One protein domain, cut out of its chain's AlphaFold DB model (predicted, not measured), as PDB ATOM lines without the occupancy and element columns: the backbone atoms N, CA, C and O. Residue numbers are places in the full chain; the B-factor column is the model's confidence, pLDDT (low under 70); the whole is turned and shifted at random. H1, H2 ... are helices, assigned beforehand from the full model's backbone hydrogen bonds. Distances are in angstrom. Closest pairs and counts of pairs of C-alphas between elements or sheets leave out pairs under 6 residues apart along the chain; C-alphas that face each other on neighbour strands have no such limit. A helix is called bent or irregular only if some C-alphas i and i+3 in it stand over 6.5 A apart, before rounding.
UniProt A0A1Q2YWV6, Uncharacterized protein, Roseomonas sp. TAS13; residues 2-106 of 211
ATOM      1  N   ILE A   2     156.735 169.923  64.167       60.56
ATOM      2  CA  ILE A   2     155.940 170.381  63.002       60.56
ATOM      3  C   ILE A   2     156.830 170.802  61.815       60.56
ATOM      4  O   ILE A   2     156.594 170.375  60.693       60.56
ATOM      5  N   ARG A   3     157.924 171.537  62.070       55.16
ATOM      6  CA  ARG A   3     158.923 171.885  61.038       55.16
ATOM      7  C   ARG A   3     159.529 170.655  60.344       55.16
ATOM      8  O   ARG A   3     159.683 170.672  59.132       55.16
ATOM      9  N   ASN A   4     159.861 169.600  61.091       47.34
ATOM     10  CA  ASN A   4     160.440 168.382  60.512       47.34
ATOM     11  C   ASN A   4     159.395 167.597  59.710       47.34
ATOM     12  O   ASN A   4     159.710 167.130  58.624       47.34
ATOM     13  N   GLY A   5     158.143 167.541  60.177       57.91
ATOM     14  CA  GLY A   5     157.046 166.955  59.404       57.91
ATOM     15  C   GLY A   5     156.797 167.684  58.077       57.91
ATOM     16  O   GLY A   5     156.570 167.034  57.066       57.91
ATOM     17  N   LEU A   6     156.910 169.019  58.065       64.25
ATOM     18  CA  LEU A   6     156.692 169.846  56.869       64.25
ATOM     19  C   LEU A   6     157.858 169.825  55.868       64.25
ATOM     20  O   LEU A   6     157.621 169.963  54.675       64.25
ATOM     21  N   VAL A   7     159.104 169.687  56.335       59.88
ATOM     22  CA  VAL A   7     160.304 169.780  55.476       59.88
ATOM     23  C   VAL A   7     160.886 168.410  55.117       59.88
ATOM     24  O   VAL A   7     161.423 168.243  54.029       59.88
ATOM     25  N   LEU A   8     160.798 167.431  56.021       56.16
ATOM     26  CA  LEU A   8     161.476 166.131  55.913       56.16
ATOM     27  C   LEU A   8     160.495 164.949  55.828       56.16
ATOM     28  O   LEU A   8     160.934 163.807  55.787       56.16
ATOM     29  N   GLY A   9     159.179 165.197  55.855       58.38
ATOM     30  CA  GLY A   9     158.145 164.155  55.773       58.38
ATOM     31  C   GLY A   9     157.997 163.280  57.025       58.38
ATOM     32  O   GLY A   9     157.179 162.362  57.038       58.38
ATOM     33  N   HIS A  10     158.745 163.562  58.097       56.06
ATOM     34  CA  HIS A  10     158.744 162.757  59.319       56.06
ATOM     35  C   HIS A  10     158.710 163.631  60.578       56.06
ATOM     36  O   HIS A  10     159.463 164.595  60.722       56.06
ATOM     37  N   PHE A  11     157.863 163.263  61.544       52.19
ATOM     38  CA  PHE A  11     157.713 163.964  62.828       52.19
ATOM     39  C   PHE A  11     158.781 163.581  63.869       52.19
ATOM     40  O   PHE A  11     158.592 163.811  65.059       52.19
ATOM     41  N   ALA A  12     159.918 163.030  63.444       53.91
ATOM     42  CA  ALA A  12     161.045 162.724  64.319       53.91
ATOM     43  C   ALA A  12     162.052 163.887  64.341       53.91
ATOM     44  O   ALA A  12     162.250 164.581  63.344       53.91
ATOM     45  N   LEU A  13     162.698 164.118  65.489       46.66
ATOM     46  CA  LEU A  13     163.716 165.168  65.653       46.66
ATOM     47  C   LEU A  13     164.979 164.893  64.812       46.66
ATOM     48  O   LEU A  13     165.639 165.843  64.402       46.66
ATOM     49  N   SER A  14     165.254 163.620  64.506       53.94
ATOM     50  CA  SER A  14     166.392 163.160  63.704       53.94
ATOM     51  C   SER A  14     166.222 161.670  63.350       53.94
ATOM     52  O   SER A  14     166.652 160.803  64.114       53.94
ATOM     53  N   ALA A  15     165.542 161.349  62.245       57.91
ATOM     54  CA  ALA A  15     165.481 159.968  61.749       57.91
ATOM     55  C   ALA A  15     166.906 159.462  61.440       57.91
ATOM     56  O   ALA A  15     167.753 160.248  61.010       57.91
ATOM     57  N   GLY A  16     167.207 158.201  61.750       66.00
ATOM     58  CA  GLY A  16     168.521 157.583  61.558       66.00
ATOM     59  C   GLY A  16     169.657 158.016  62.502       66.00
ATOM     60  O   GLY A  16     170.531 157.203  62.790       66.00
ATOM     61  N   TYR A  17     169.659 159.240  63.049       76.00
ATOM     62  CA  TYR A  17     170.775 159.734  63.882       76.00
ATOM     63  C   TYR A  17     170.934 158.968  65.203       76.00
ATOM     64  O   TYR A  17     172.045 158.600  65.573       76.00
ATOM     65  N   GLY A  18     169.830 158.711  65.912       82.25
ATOM     66  CA  GLY A  18     169.855 157.967  67.178       82.25
ATOM     67  C   GLY A  18     170.434 156.557  67.008       82.25
ATOM     68  O   GLY A  18     171.416 156.229  67.672       82.25
ATOM     69  N   PRO A  19     169.890 155.745  66.083       85.94
ATOM     70  CA  PRO A  19     170.464 154.447  65.738       85.94
ATOM     71  C   PRO A  19     171.923 154.522  65.273       85.94
ATOM     72  O   PRO A  19     172.721 153.675  65.664       85.94
ATOM     73  N   ALA A  20     172.299 155.540  64.493       86.50
ATOM     74  CA  ALA A  20     173.659 155.688  63.975       86.50
ATOM     75  C   ALA A  20     174.684 155.914  65.093       86.50
ATOM     76  O   ALA A  20     175.720 155.254  65.136       86.50
ATOM     77  N   VAL A  21     174.372 156.806  66.032       89.06
ATOM     78  CA  VAL A  21     175.230 157.073  67.193       89.06
ATOM     79  C   VAL A  21     175.275 155.867  68.142       89.06
ATOM     80  O   VAL A  21     176.321 155.585  68.730       89.06
ATOM     81  N   LEU A  22     174.181 155.102  68.241       91.94
ATOM     82  CA  LEU A  22     174.170 153.859  69.011       91.94
ATOM     83  C   LEU A  22     175.101 152.803  68.403       91.94
ATOM     84  O   LEU A  22     175.860 152.190  69.146       91.94
ATOM     85  N   VAL A  23     175.083 152.606  67.079       92.19
ATOM     86  CA  VAL A  23     175.991 151.667  66.388       92.19
ATOM     87  C   VAL A  23     177.453 152.017  66.656       92.19
ATOM     88  O   VAL A  23     178.232 151.142  67.021       92.19
ATOM     89  N   GLU A  24     177.804 153.301  66.572       92.00
ATOM     90  CA  GLU A  24     179.152 153.789  66.882       92.00
ATOM     91  C   GLU A  24     179.564 153.435  68.325       92.00
ATOM     92  O   GLU A  24     180.661 152.934  68.579       92.00
ATOM     93  N   ARG A  25     178.647 153.616  69.285       94.38
ATOM     94  CA  ARG A  25     178.853 153.248  70.693       94.38
ATOM     95  C   ARG A  25     178.942 151.736  70.910       94.38
ATOM     96  O   ARG A  25     179.592 151.293  71.862       94.38
ATOM     97  N   LEU A  26     178.258 150.925  70.108       95.25
ATOM     98  CA  LEU A  26     178.224 149.473  70.295       95.25
ATOM     99  C   LEU A  26     179.574 148.812  70.017       95.25
ATOM    100  O   LEU A  26     179.854 147.815  70.668       95.25
ATOM    101  N   SER A  27     180.459 149.410  69.215       94.75
ATOM    102  CA  SER A  27     181.830 148.903  69.019       94.75
ATOM    103  C   SER A  27     182.644 148.823  70.319       94.75
ATOM    104  O   SER A  27     183.564 148.023  70.440       94.75
ATOM    105  N   TYR A  28     182.283 149.594  71.349       95.50
ATOM    106  CA  TYR A  28     182.899 149.484  72.676       95.50
ATOM    107  C   TYR A  28     182.499 148.199  73.422       95.50
ATOM    108  O   TYR A  28     183.151 147.840  74.400       95.50
ATOM    109  N   ASN A  29     181.451 147.489  72.985       96.25
ATOM    110  CA  ASN A  29     181.113 146.164  73.513       96.25
ATOM    111  C   ASN A  29     182.116 145.086  73.094       96.25
ATOM    112  O   ASN A  29     182.204 144.072  73.781       96.25
ATOM    113  N   ASP A  30     182.916 145.332  72.060       95.19
ATOM    114  CA  ASP A  30     183.934 144.389  71.587       95.19
ATOM    115  C   ASP A  30     185.221 144.443  72.426       95.19
ATOM    116  O   ASP A  30     186.178 143.707  72.177       95.19
ATOM    117  N   MET A  31     185.253 145.291  73.461       96.81
ATOM    118  CA  MET A  31     186.316 145.273  74.457       96.81
ATOM    119  C   MET A  31     186.454 143.889  75.078       96.81
ATOM    120  O   MET A  31     185.499 143.307  75.587       96.81
ATOM    121  N   THR A  32     187.689 143.414  75.158       97.38
ATOM    122  CA  THR A  32     188.061 142.330  76.067       97.38
ATOM    123  C   THR A  32     187.989 142.805  77.521       97.38
ATOM    124  O   THR A  32     188.109 143.997  77.815       97.38
ATOM    125  N   ALA A  33     187.897 141.875  78.476       97.62
ATOM    126  CA  ALA A  33     187.947 142.219  79.902       97.62
ATOM    127  C   ALA A  33     189.222 142.981  80.294       97.62
ATOM    128  O   ALA A  33     189.182 143.879  81.131       97.62
ATOM    129  N   ARG A  34     190.352 142.669  79.650       97.69
ATOM    130  CA  ARG A  34     191.619 143.367  79.882       97.69
ATOM    131  C   ARG A  34     191.570 144.813  79.380       97.69
ATOM    132  O   ARG A  34     192.018 145.704  80.094       97.69
ATOM    133  N   GLN A  35     190.997 145.049  78.198       98.06
ATOM    134  CA  GLN A  35     190.784 146.394  77.648       98.06
ATOM    135  C   GLN A  35     189.808 147.211  78.496       98.06
ATOM    136  O   GLN A  35     190.071 148.379  78.763       98.06
ATOM    137  N   LEU A  36     188.732 146.583  78.974       97.88
ATOM    138  CA  LEU A  36     187.766 147.208  79.873       97.88
ATOM    139  C   LEU A  36     188.405 147.629  81.205       97.88
ATOM    140  O   LEU A  36     188.102 148.695  81.723       97.88
ATOM    141  N   LEU A  37     189.286 146.813  81.786       97.62
ATOM    142  CA  LEU A  37     190.011 147.211  82.998       97.62
ATOM    143  C   LEU A  37     191.022 148.325  82.706       97.62
ATOM    144  O   LEU A  37     191.129 149.279  83.477       97.62
ATOM    145  N   ALA A  38     191.734 148.227  81.582       97.88
ATOM    146  CA  ALA A  38     192.707 149.229  81.170       97.88
ATOM    147  C   ALA A  38     192.062 150.599  80.910       97.88
ATOM    148  O   ALA A  38     192.681 151.616  81.216       97.88
ATOM    149  N   SER A  39     190.823 150.655  80.410       96.94
ATOM    150  CA  SER A  39     190.142 151.910  80.072       96.94
ATOM    151  C   SER A  39     189.871 152.814  81.274       96.94
ATOM    152  O   SER A  39     189.940 154.037  81.141       96.94
ATOM    153  N   PHE A  40     189.649 152.247  82.465       96.12
ATOM    154  CA  PHE A  40     189.502 153.038  83.691       96.12
ATOM    155  C   PHE A  40     190.782 153.793  84.060       96.12
ATOM    156  O   PHE A  40     190.704 154.878  84.635       96.12
ATOM    157  N   LEU A  41     191.953 153.256  83.714       96.25
ATOM    158  CA  LEU A  41     193.219 153.964  83.893       96.25
ATOM    159  C   LEU A  41     193.534 154.851  82.694       96.25
ATOM    160  O   LEU A  41     193.906 155.999  82.889       96.25
ATOM    161  N   TYR A  42     193.347 154.338  81.477       95.88
ATOM    162  CA  TYR A  42     193.722 155.012  80.233       95.88
ATOM    163  C   TYR A  42     193.058 156.384  80.099       95.88
ATOM    164  O   TYR A  42     193.699 157.343  79.683       95.88
ATOM    165  N   TRP A  43     191.792 156.499  80.504       93.62
ATOM    166  CA  TRP A  43     191.048 157.756  80.433       93.62
ATOM    167  C   TRP A  43     191.212 158.663  81.655       93.62
ATOM    168  O   TRP A  43     190.490 159.651  81.761       93.62
ATOM    169  N   LEU A  44     192.138 158.373  82.577       93.38
ATOM    170  CA  LEU A  44     192.505 159.352  83.599       93.38
ATOM    171  C   LEU A  44     193.187 160.571  82.951       93.38
ATOM    172  O   LEU A  44     194.004 160.400  82.043       93.38
ATOM    173  N   PRO A  45     192.913 161.795  83.434       90.81
ATOM    174  CA  PRO A  45     193.495 163.006  82.865       90.81
ATOM    175  C   PRO A  45     195.024 163.016  82.867       90.81
ATOM    176  O   PRO A  45     195.640 162.772  83.900       90.81
ATOM    177  N   ASP A  46     195.609 163.373  81.723       88.88
ATOM    178  CA  ASP A  46     197.029 163.681  81.470       88.88
ATOM    179  C   ASP A  46     198.065 162.559  81.714       88.88
ATOM    180  O   ASP A  46     199.079 162.528  81.027       88.88
ATOM    181  N   PHE A  47     197.852 161.640  82.660       92.56
ATOM    182  CA  PHE A  47     198.791 160.551  82.985       92.56
ATOM    183  C   PHE A  47     198.221 159.145  82.751       92.56
ATOM    184  O   PHE A  47     198.943 158.151  82.897       92.56
ATOM    185  N   GLY A  48     196.924 159.045  82.450       93.44
ATOM    186  CA  GLY A  48     196.206 157.779  82.368       93.44
ATOM    187  C   GLY A  48     196.712 156.846  81.277       93.44
ATOM    188  O   GLY A  48     196.881 155.647  81.508       93.44
ATOM    189  N   ASP A  49     197.021 157.400  80.109       93.75
ATOM    190  CA  ASP A  49     197.517 156.684  78.936       93.75
ATOM    191  C   ASP A  49     198.861 155.987  79.197       93.75
ATOM    192  O   ASP A  49     199.017 154.791  78.932       93.75
ATOM    193  N   ASN A  50     199.816 156.703  79.791       96.06
ATOM    194  CA  ASN A  50     201.134 156.196  80.151       96.06
ATOM    195  C   ASN A  50     201.031 155.131  81.246       96.06
ATOM    196  O   ASN A  50     201.651 154.070  81.136       96.06
ATOM    197  N   LEU A  51     200.206 155.375  82.269       96.31
ATOM    198  CA  LEU A  51     199.972 154.419  83.352       96.31
ATOM    199  C   LEU A  51     199.339 153.122  82.831       96.31
ATOM    200  O   LEU A  51     199.801 152.026  83.154       96.31
ATOM    201  N   ALA A  52     198.307 153.232  81.996       97.12
ATOM    202  CA  ALA A  52     197.648 152.079  81.401       97.12
ATOM    203  C   ALA A  52     198.587 151.324  80.451       97.12
ATOM    204  O   ALA A  52     198.626 150.096  80.487       97.12
ATOM    205  N   THR A  53     199.399 152.032  79.660       97.00
ATOM    206  CA  THR A  53     200.408 151.415  78.786       97.00
ATOM    207  C   THR A  53     201.438 150.628  79.592       97.00
ATOM    208  O   THR A  53     201.779 149.509  79.213       97.00
ATOM    209  N   ALA A  54     201.913 151.177  80.713       97.38
ATOM    210  CA  ALA A  54     202.890 150.515  81.572       97.38
ATOM    211  C   ALA A  54     202.329 149.245  82.237       97.38
ATOM    212  O   ALA A  54     203.034 148.243  82.331       97.38
ATOM    213  N   LEU A  55     201.066 149.271  82.680       97.69
ATOM    214  CA  LEU A  55     200.446 148.155  83.406       97.69
ATOM    215  C   LEU A  55     199.848 147.082  82.491       97.69
ATOM    216  O   LEU A  55     199.921 145.892  82.796       97.69
ATOM    217  N   PHE A  56     199.238 147.485  81.378       97.44
ATOM    218  CA  PHE A  56     198.489 146.586  80.502       97.44
ATOM    219  C   PHE A  56     199.182 146.312  79.168       97.44
ATOM    220  O   PHE A  56     198.824 145.332  78.513       97.44
ATOM    221  N   GLY A  57     200.196 147.093  78.796       97.19
ATOM    222  CA  GLY A  57     200.906 146.978  77.525       97.19
ATOM    223  C   GLY A  57     200.227 147.751  76.392       97.19
ATOM    224  O   GLY A  57     199.007 147.939  76.379       97.19
ATOM    225  N   ARG A  58     201.034 148.180  75.413       95.19
ATOM    226  CA  ARG A  58     200.594 149.026  74.290       95.19
ATOM    227  C   ARG A  58     199.473 148.390  73.471       95.19
ATOM    228  O   ARG A  58     198.506 149.074  73.174       95.19
ATOM    229  N   ASP A  59     199.558 147.097  73.178       95.19
ATOM    230  CA  ASP A  59     198.561 146.402  72.348       95.19
ATOM    231  C   ASP A  59     197.178 146.354  73.009       95.19
ATOM    232  O   ASP A  59     196.155 146.379  72.330       95.19
ATOM    233  N   THR A  60     197.130 146.332  74.347       96.62
ATOM    234  CA  THR A  60     195.858 146.356  75.080       96.62
ATOM    235  C   THR A  60     195.225 147.740  75.027       96.62
ATOM    236  O   THR A  60     194.019 147.849  74.846       96.62
ATOM    237  N   VAL A  61     196.012 148.801  75.204       96.31
ATOM    238  CA  VAL A  61     195.472 150.167  75.258       96.31
ATOM    239  C   VAL A  61     195.276 150.788  73.882       96.31
ATOM    240  O   VAL A  61     194.477 151.707  73.752       96.31
ATOM    241  N   TRP A  62     195.964 150.283  72.852       95.06
ATOM    242  CA  TRP A  62     195.915 150.826  71.496       95.06
ATOM    243  C   TRP A  62     194.482 151.025  70.977       95.06
ATOM    244  O   TRP A  62     194.189 152.116  70.489       95.06
ATOM    245  N   PRO A  63     193.551 150.061  71.137       95.88
ATOM    246  CA  PRO A  63     192.192 150.229  70.632       95.88
ATOM    247  C   PRO A  63     191.339 151.239  71.421       95.88
ATOM    248  O   PRO A  63     190.253 151.592  70.969       95.88
ATOM    249  N   LEU A  64     191.800 151.704  72.592       94.94
ATOM    250  CA  LEU A  64     191.097 152.672  73.452       94.94
ATOM    251  C   LEU A  64     191.280 154.133  73.016       94.94
ATOM    252  O   LEU A  64     190.599 155.016  73.551       94.94
ATOM    253  N   ASP A  65     192.219 154.389  72.104       91.19
ATOM    254  CA  ASP A  65     192.472 155.714  71.543       91.19
ATOM    255  C   ASP A  65     191.272 156.201  70.700       91.19
ATOM    256  O   ASP A  65     190.372 155.438  70.350       91.19
ATOM    257  N   TRP A  66     191.231 157.496  70.416       83.19
ATOM    258  CA  TRP A  66     190.227 158.136  69.576       83.19
ATOM    259  C   TRP A  66     190.682 158.261  68.125       83.19
ATOM    260  O   TRP A  66     189.923 157.971  67.211       83.19
ATOM    261  N   ASP A  67     191.929 158.678  67.910       83.56
ATOM    262  CA  ASP A  67     192.399 159.146  66.599       83.56
ATOM    263  C   ASP A  67     193.200 158.080  65.840       83.56
ATOM    264  O   ASP A  67     193.911 158.378  64.879       83.56
ATOM    265  N   ARG A  68     193.124 156.819  66.284       88.00
ATOM    266  CA  ARG A  68     193.904 155.728  65.694       88.00
ATOM    267  C   ARG A  68     193.061 154.815  64.813       88.00
ATOM    268  O   ARG A  68     191.987 154.383  65.248       88.00
ATOM    269  N   PRO A  69     193.598 154.420  63.644       91.81
ATOM    270  CA  PRO A  69     193.047 153.320  62.870       91.81
ATOM    271  C   PRO A  69     192.944 152.045  63.713       91.81
ATOM    272  O   PRO A  69     193.874 151.695  64.451       91.81
ATOM    273  N   GLY A  70     191.808 151.360  63.608       90.62
ATOM    274  CA  GLY A  70     191.504 150.143  64.364       90.62
ATOM    275  C   GLY A  70     191.158 150.372  65.838       90.62
ATOM    276  O   GLY A  70     191.065 149.408  66.599       90.62
ATOM    277  N   SER A  71     190.979 151.624  66.268       95.00
ATOM    278  CA  SER A  71     190.393 151.919  67.577       95.00
ATOM    279  C   SER A  71     188.900 151.591  67.610       95.00
ATOM    280  O   SER A  71     188.243 151.538  66.572       95.00
ATOM    281  N   PHE A  72     188.326 151.423  68.805       95.44
ATOM    282  CA  PHE A  72     186.877 151.220  68.937       95.44
ATOM    283  C   PHE A  72     186.073 152.396  68.375       95.44
ATOM    284  O   PHE A  72     184.958 152.199  67.897       95.44
ATOM    285  N   TYR A  73     186.645 153.604  68.404       93.12
ATOM    286  CA  TYR A  73     186.039 154.770  67.780       93.12
ATOM    287  C   TYR A  73     186.030 154.658  66.251       93.12
ATOM    288  O   TYR A  73     184.976 154.793  65.637       93.12
ATOM    289  N   ASP A  74     187.182 154.355  65.648       94.31
ATOM    290  CA  ASP A  74     187.322 154.182  64.198       94.31
ATOM    291  C   ASP A  74     186.424 153.049  63.671       94.31
ATOM    292  O   ASP A  74     185.639 153.247  62.745       94.31
ATOM    293  N   LEU A  75     186.434 151.891  64.341       93.94
ATOM    294  CA  LEU A  75     185.540 150.772  64.025       93.94
ATOM    295  C   LEU A  75     184.063 151.169  64.169       93.94
ATOM    296  O   LEU A  75     183.242 150.834  63.319       93.94
ATOM    297  N   GLY A  76     183.712 151.921  65.216       92.88
ATOM    298  CA  GLY A  76     182.378 152.502  65.391       92.88
ATOM    299  C   GLY A  76     181.946 153.388  64.230       92.88
ATOM    300  O   GLY A  76     180.814 153.257  63.761       92.88
ATOM    301  N   GLN A  77     182.837 154.242  63.726       92.12
ATOM    302  CA  GLN A  77     182.533 155.091  62.577       92.12
ATOM    303  C   GLN A  77     182.309 154.278  61.303       92.12
ATOM    304  O   GLN A  77     181.322 154.501  60.602       92.12
ATOM    305  N   GLN A  78     183.148 153.275  61.050       92.81
ATOM    306  CA  GLN A  78     183.003 152.383  59.896       92.81
ATOM    307  C   GLN A  78     181.699 151.570  59.959       92.81
ATOM    308  O   GLN A  78     180.974 151.455  58.966       92.81
ATOM    309  N   HIS A  79     181.345 151.049  61.140       91.62
ATOM    310  CA  HIS A  79     180.071 150.361  61.362       91.62
ATOM    311  C   HIS A  79     178.880 151.296  61.142       91.62
ATOM    312  O   HIS A  79     177.893 150.902  60.518       91.62
ATOM    313  N   ARG A  80     178.973 152.549  61.602       89.81
ATOM    314  CA  ARG A  80     177.936 153.563  61.397       89.81
ATOM    315  C   ARG A  80     177.724 153.865  59.915       89.81
ATOM    316  O   ARG A  80     176.584 153.886  59.461       89.81
ATOM    317  N   GLU A  81     178.799 154.087  59.165       90.00
ATOM    318  CA  GLU A  81     178.740 154.339  57.720       90.00
ATOM    319  C   GLU A  81     178.122 153.154  56.969       90.00
ATOM    320  O   GLU A  81     177.218 153.337  56.153       90.00
ATOM    321  N   THR A  82     178.529 151.934  57.324       88.75
ATOM    322  CA  THR A  82     177.975 150.699  56.755       88.75
ATOM    323  C   THR A  82     176.481 150.564  57.058       88.75
ATOM    324  O   THR A  82     175.691 150.270  56.163       88.75
ATOM    325  N   ALA A  83     176.067 150.829  58.301       86.81
ATOM    326  CA  ALA A  83     174.671 150.738  58.725       86.81
ATOM    327  C   ALA A  83     173.771 151.788  58.049       86.81
ATOM    328  O   ALA A  83     172.613 151.506  57.738       86.81
ATOM    329  N   LEU A  84     174.297 152.987  57.781       85.81
ATOM    330  CA  LEU A  84     173.591 154.031  57.032       85.81
ATOM    331  C   LEU A  84     173.427 153.685  55.544       85.81
ATOM    332  O   LEU A  84     172.459 154.129  54.929       85.81
ATOM    333  N   ALA A  85     174.331 152.881  54.979       86.31
ATOM    334  CA  ALA A  85     174.274 152.427  53.590       86.31
ATOM    335  C   ALA A  85     173.352 151.208  53.363       86.31
ATOM    336  O   ALA A  85     173.155 150.796  52.217       86.31
ATOM    337  N   LEU A  86     172.780 150.617  54.419       84.88
ATOM    338  CA  LEU A  86     171.885 149.461  54.307       84.88
ATOM    339  C   LEU A  86     170.587 149.802  53.559       84.88
ATOM    340  O   LEU A  86     169.971 150.850  53.764       84.88
ATOM    341  N   SER A  87     170.108 148.853  52.748       76.12
ATOM    342  CA  SER A  87     168.772 148.926  52.147       76.12
ATOM    343  C   SER A  87     167.699 149.025  53.241       76.12
ATOM    344  O   SER A  87     167.715 148.259  54.209       76.12
ATOM    345  N   GLY A  88     166.783 149.986  53.094       77.25
ATOM    346  CA  GLY A  88     165.763 150.314  54.098       77.25
ATOM    347  C   GLY A  88     166.223 151.290  55.189       77.25
ATOM    348  O   GLY A  88     165.395 151.736  55.980       77.25
ATOM    349  N   GLY A  89     167.506 151.668  55.203       81.44
ATOM    350  CA  GLY A  89     168.084 152.583  56.183       81.44
ATOM    351  C   GLY A  89     168.234 151.967  57.576       81.44
ATOM    352  O   GLY A  89     167.650 150.937  57.910       81.44
ATOM    353  N   ILE A  90     169.024 152.623  58.422       83.00
ATOM    354  CA  ILE A  90     169.365 152.126  59.762       83.00
ATOM    355  C   ILE A  90     168.149 151.952  60.688       83.00
ATOM    356  O   ILE A  90     168.144 151.074  61.550       83.00
ATOM    357  N   ASP A  91     167.092 152.746  60.487       84.62
ATOM    358  CA  ASP A  91     165.870 152.682  61.293       84.62
ATOM    359  C   ASP A  91     165.152 151.328  61.130       84.62
ATOM    360  O   ASP A  91     164.623 150.793  62.105       84.62
ATOM    361  N   ALA A  92     165.196 150.724  59.935       85.88
ATOM    362  CA  ALA A  92     164.602 149.409  59.677       85.88
ATOM    363  C   ALA A  92     165.322 148.273  60.429       85.88
ATOM    364  O   ALA A  92     164.707 147.262  60.768       85.88
ATOM    365  N   HIS A  93     166.610 148.457  60.729       86.94
ATOM    366  CA  HIS A  93     167.460 147.467  61.401       86.94
ATOM    367  C   HIS A  93     167.625 147.737  62.902       86.94
ATOM    368  O   HIS A  93     168.236 146.942  63.615       86.94
ATOM    369  N   PHE A  94     167.050 148.827  63.418       87.94
ATOM    370  CA  PHE A  94     167.257 149.275  64.796       87.94
ATOM    371  C   PHE A  94     166.900 148.215  65.847       87.94
ATOM    372  O   PHE A  94     167.642 148.016  66.808       87.94
ATOM    373  N   ALA A  95     165.793 147.492  65.657       88.69
ATOM    374  CA  ALA A  95     165.377 146.446  66.592       88.69
ATOM    375  C   ALA A  95     166.398 145.296  66.674       88.69
ATOM    376  O   ALA A  95     166.664 144.793  67.768       88.69
ATOM    377  N   ALA A  96     166.993 144.910  65.541       90.19
ATOM    378  CA  ALA A  96     168.043 143.896  65.496       90.19
ATOM    379  C   ALA A  96     169.316 144.399  66.193       90.19
ATOM    380  O   ALA A  96     169.834 143.715  67.071       90.19
ATOM    381  N   ILE A  97     169.731 145.640  65.909       90.69
ATOM    382  CA  ILE A  97     170.889 146.295  66.539       90.69
ATOM    383  C   ILE A  97     170.750 146.327  68.067       90.69
ATOM    384  O   ILE A  97     171.674 145.949  68.786       90.69
ATOM    385  N   VAL A  98     169.591 146.740  68.588       92.62
ATOM    386  CA  VAL A  98     169.336 146.770  70.039       92.62
ATOM    387  C   VAL A  98     169.340 145.361  70.624       92.62
ATOM    388  O   VAL A  98     169.915 145.126  71.688       92.62
ATOM    389  N   ARG A  99     168.707 144.402  69.944       93.44
ATOM    390  CA  ARG A  99     168.661 143.020  70.417       93.44
ATOM    391  C   ARG A  99     170.065 142.427  70.519       93.44
ATOM    392  O   ARG A  99     170.417 141.907  71.573       93.44
ATOM    393  N   GLU A 100     170.845 142.520  69.452       92.88
ATOM    394  CA  GLU A 100     172.165 141.900  69.338       92.88
ATOM    395  C   GLU A 100     173.218 142.634  70.168       92.88
ATOM    396  O   GLU A 100     173.956 142.008  70.925       92.88
ATOM    397  N   GLY A 101     173.234 143.965  70.101       88.81
ATOM    398  CA  GLY A 101     174.215 144.785  70.800       88.81
ATOM    399  C   GLY A 101     173.936 144.981  72.292       88.81
ATOM    400  O   GLY A 101     174.866 145.257  73.045       88.81
ATOM    401  N   ILE A 102     172.683 144.865  72.746       93.94
ATOM    402  CA  ILE A 102     172.310 145.187  74.135       93.94
ATOM    403  C   ILE A 102     171.623 144.011  74.818       93.94
ATOM    404  O   ILE A 102     172.098 143.540  75.848       93.94
ATOM    405  N   LEU A 103     170.502 143.531  74.278       94.44
ATOM    406  CA  LEU A 103     169.634 142.593  75.004       94.44
ATOM    407  C   LEU A 103     170.228 141.186  75.141       94.44
ATOM    408  O   LEU A 103     169.934 140.507  76.122       94.44
ATOM    409  N   LEU A 104     171.064 140.750  74.194       95.69
ATOM    410  CA  LEU A 104     171.781 139.472  74.288       95.69
ATOM    411  C   LEU A 104     172.980 139.529  75.247       95.69
ATOM    412  O   LEU A 104     173.348 138.507  75.826       95.69
ATOM    413  N   HIS A 105     173.557 140.715  75.468       93.94
ATOM    414  CA  HIS A 105     174.740 140.910  76.314       93.94
ATOM    415  C   HIS A 105     174.575 142.073  77.313       93.94
ATOM    416  O   HIS A 105     175.443 142.949  77.398       93.94
ATOM    417  N   PRO A 106     173.501 142.096  78.127       95.44
ATOM    418  CA  PRO A 106     173.122 143.278  78.903       95.44
ATOM    419  C   PRO A 106     174.149 143.619  79.985       95.44
ATOM    420  O   PRO A 106     174.433 144.788  80.232       95.44
TER     421      PRO A 106
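This is residues 2 to 106 of the 211 residues of an uncharacterized protein of Roseomonas sp. TAS13 (UniProt A0A1Q2YWV6). An elongated row of helical parts: in the middle H2 has H6 on it, running opposite ways, and H7 packed on it too, while the short helices H3, H4 and H5 cluster as a small head at one end. H1 lies alone at the other end, on a link that leads away from H2. The printed part has 105 residues with seven named helices, H1 to H7 in order, and no named strand; the class is all helix. The whole is loose, with a radius of gyration of the C-alphas of 17.3 A and spans of 55 by 29 by 22 A.

Start at H1, residues 2 to 8, which touches no helix. Go on to H2, residues 17 to 30, and to H6, residues 72 to 84: they touch, closest at the C-alphas of Glu 24 and Gly 76, 3.8 A apart, at a steep tilt of 42 degrees, opposite ways. H7, residues 89 to 103, touches H2, closest at the C-alphas of Pro 19 and Phe 94, 6.2 A, the same way at a tilt of 36 degrees, only just steep. H2, H6 and H7 form an up and down bundle, each helix running against the one before it. H6 and H7 touch only at the corner, and only just, with 3 pairs of C-alphas within 8 A; the closest are Leu 84 and Ile 90, 5.4 A. In the head, H3, residues 33 to 42, and H4, residues 48 to 56, form a helical hairpin, closest at the C-alphas of Tyr 42 and Gly 48, 4.3 A, at a shallow tilt of 34.7 degrees, only just short of steep. H5, residues 58 to 64, is about perpendicular to H3 at 79 degrees, and they touch, closest at the C-alphas of Gln 35 and Thr 60, 5.7 A. H5 also touches H4, closest at the C-alphas of Thr 53 and Val 61, 6.2 A. H5 and H6 touch only at the corner, and only just, with 3 pairs of C-alphas within 8 A; the closest are Pro 63 and Phe 72, 5.7 A. Every O i to N i+4 pair is within hydrogen-bond range in H1, H4 and H6; the counts are 6 of 10 in H2, 4 of 6 in H3, 8 of 11 in H7 and 1 of 3 in H5, which has 2 of 4 O i to N i+3 pairs within range.

Find C-alpha 2 at (155.940, 170.381, 63.002), where H1 begins. From C-alpha 17 at (170.775, 159.734, 63.882) H2 runs 21.6 A; H3 is 14.0 A long and H6 18.1 A. H7 runs 21.4 A to C-alpha 103 at (169.634, 142.593, 75.004). H7 is irregular, with C-alphas 92 and 95 7.6 A apart, and H5 only just, with C-alphas 60 and 63 6.9 A apart.

The C-alphas farthest apart are those of Leu 6 and Ala 54, 55.8 A. The printed part has no cut, and no link is long. Its mean pLDDT is 86.9; residues 2 to 16 are under 70.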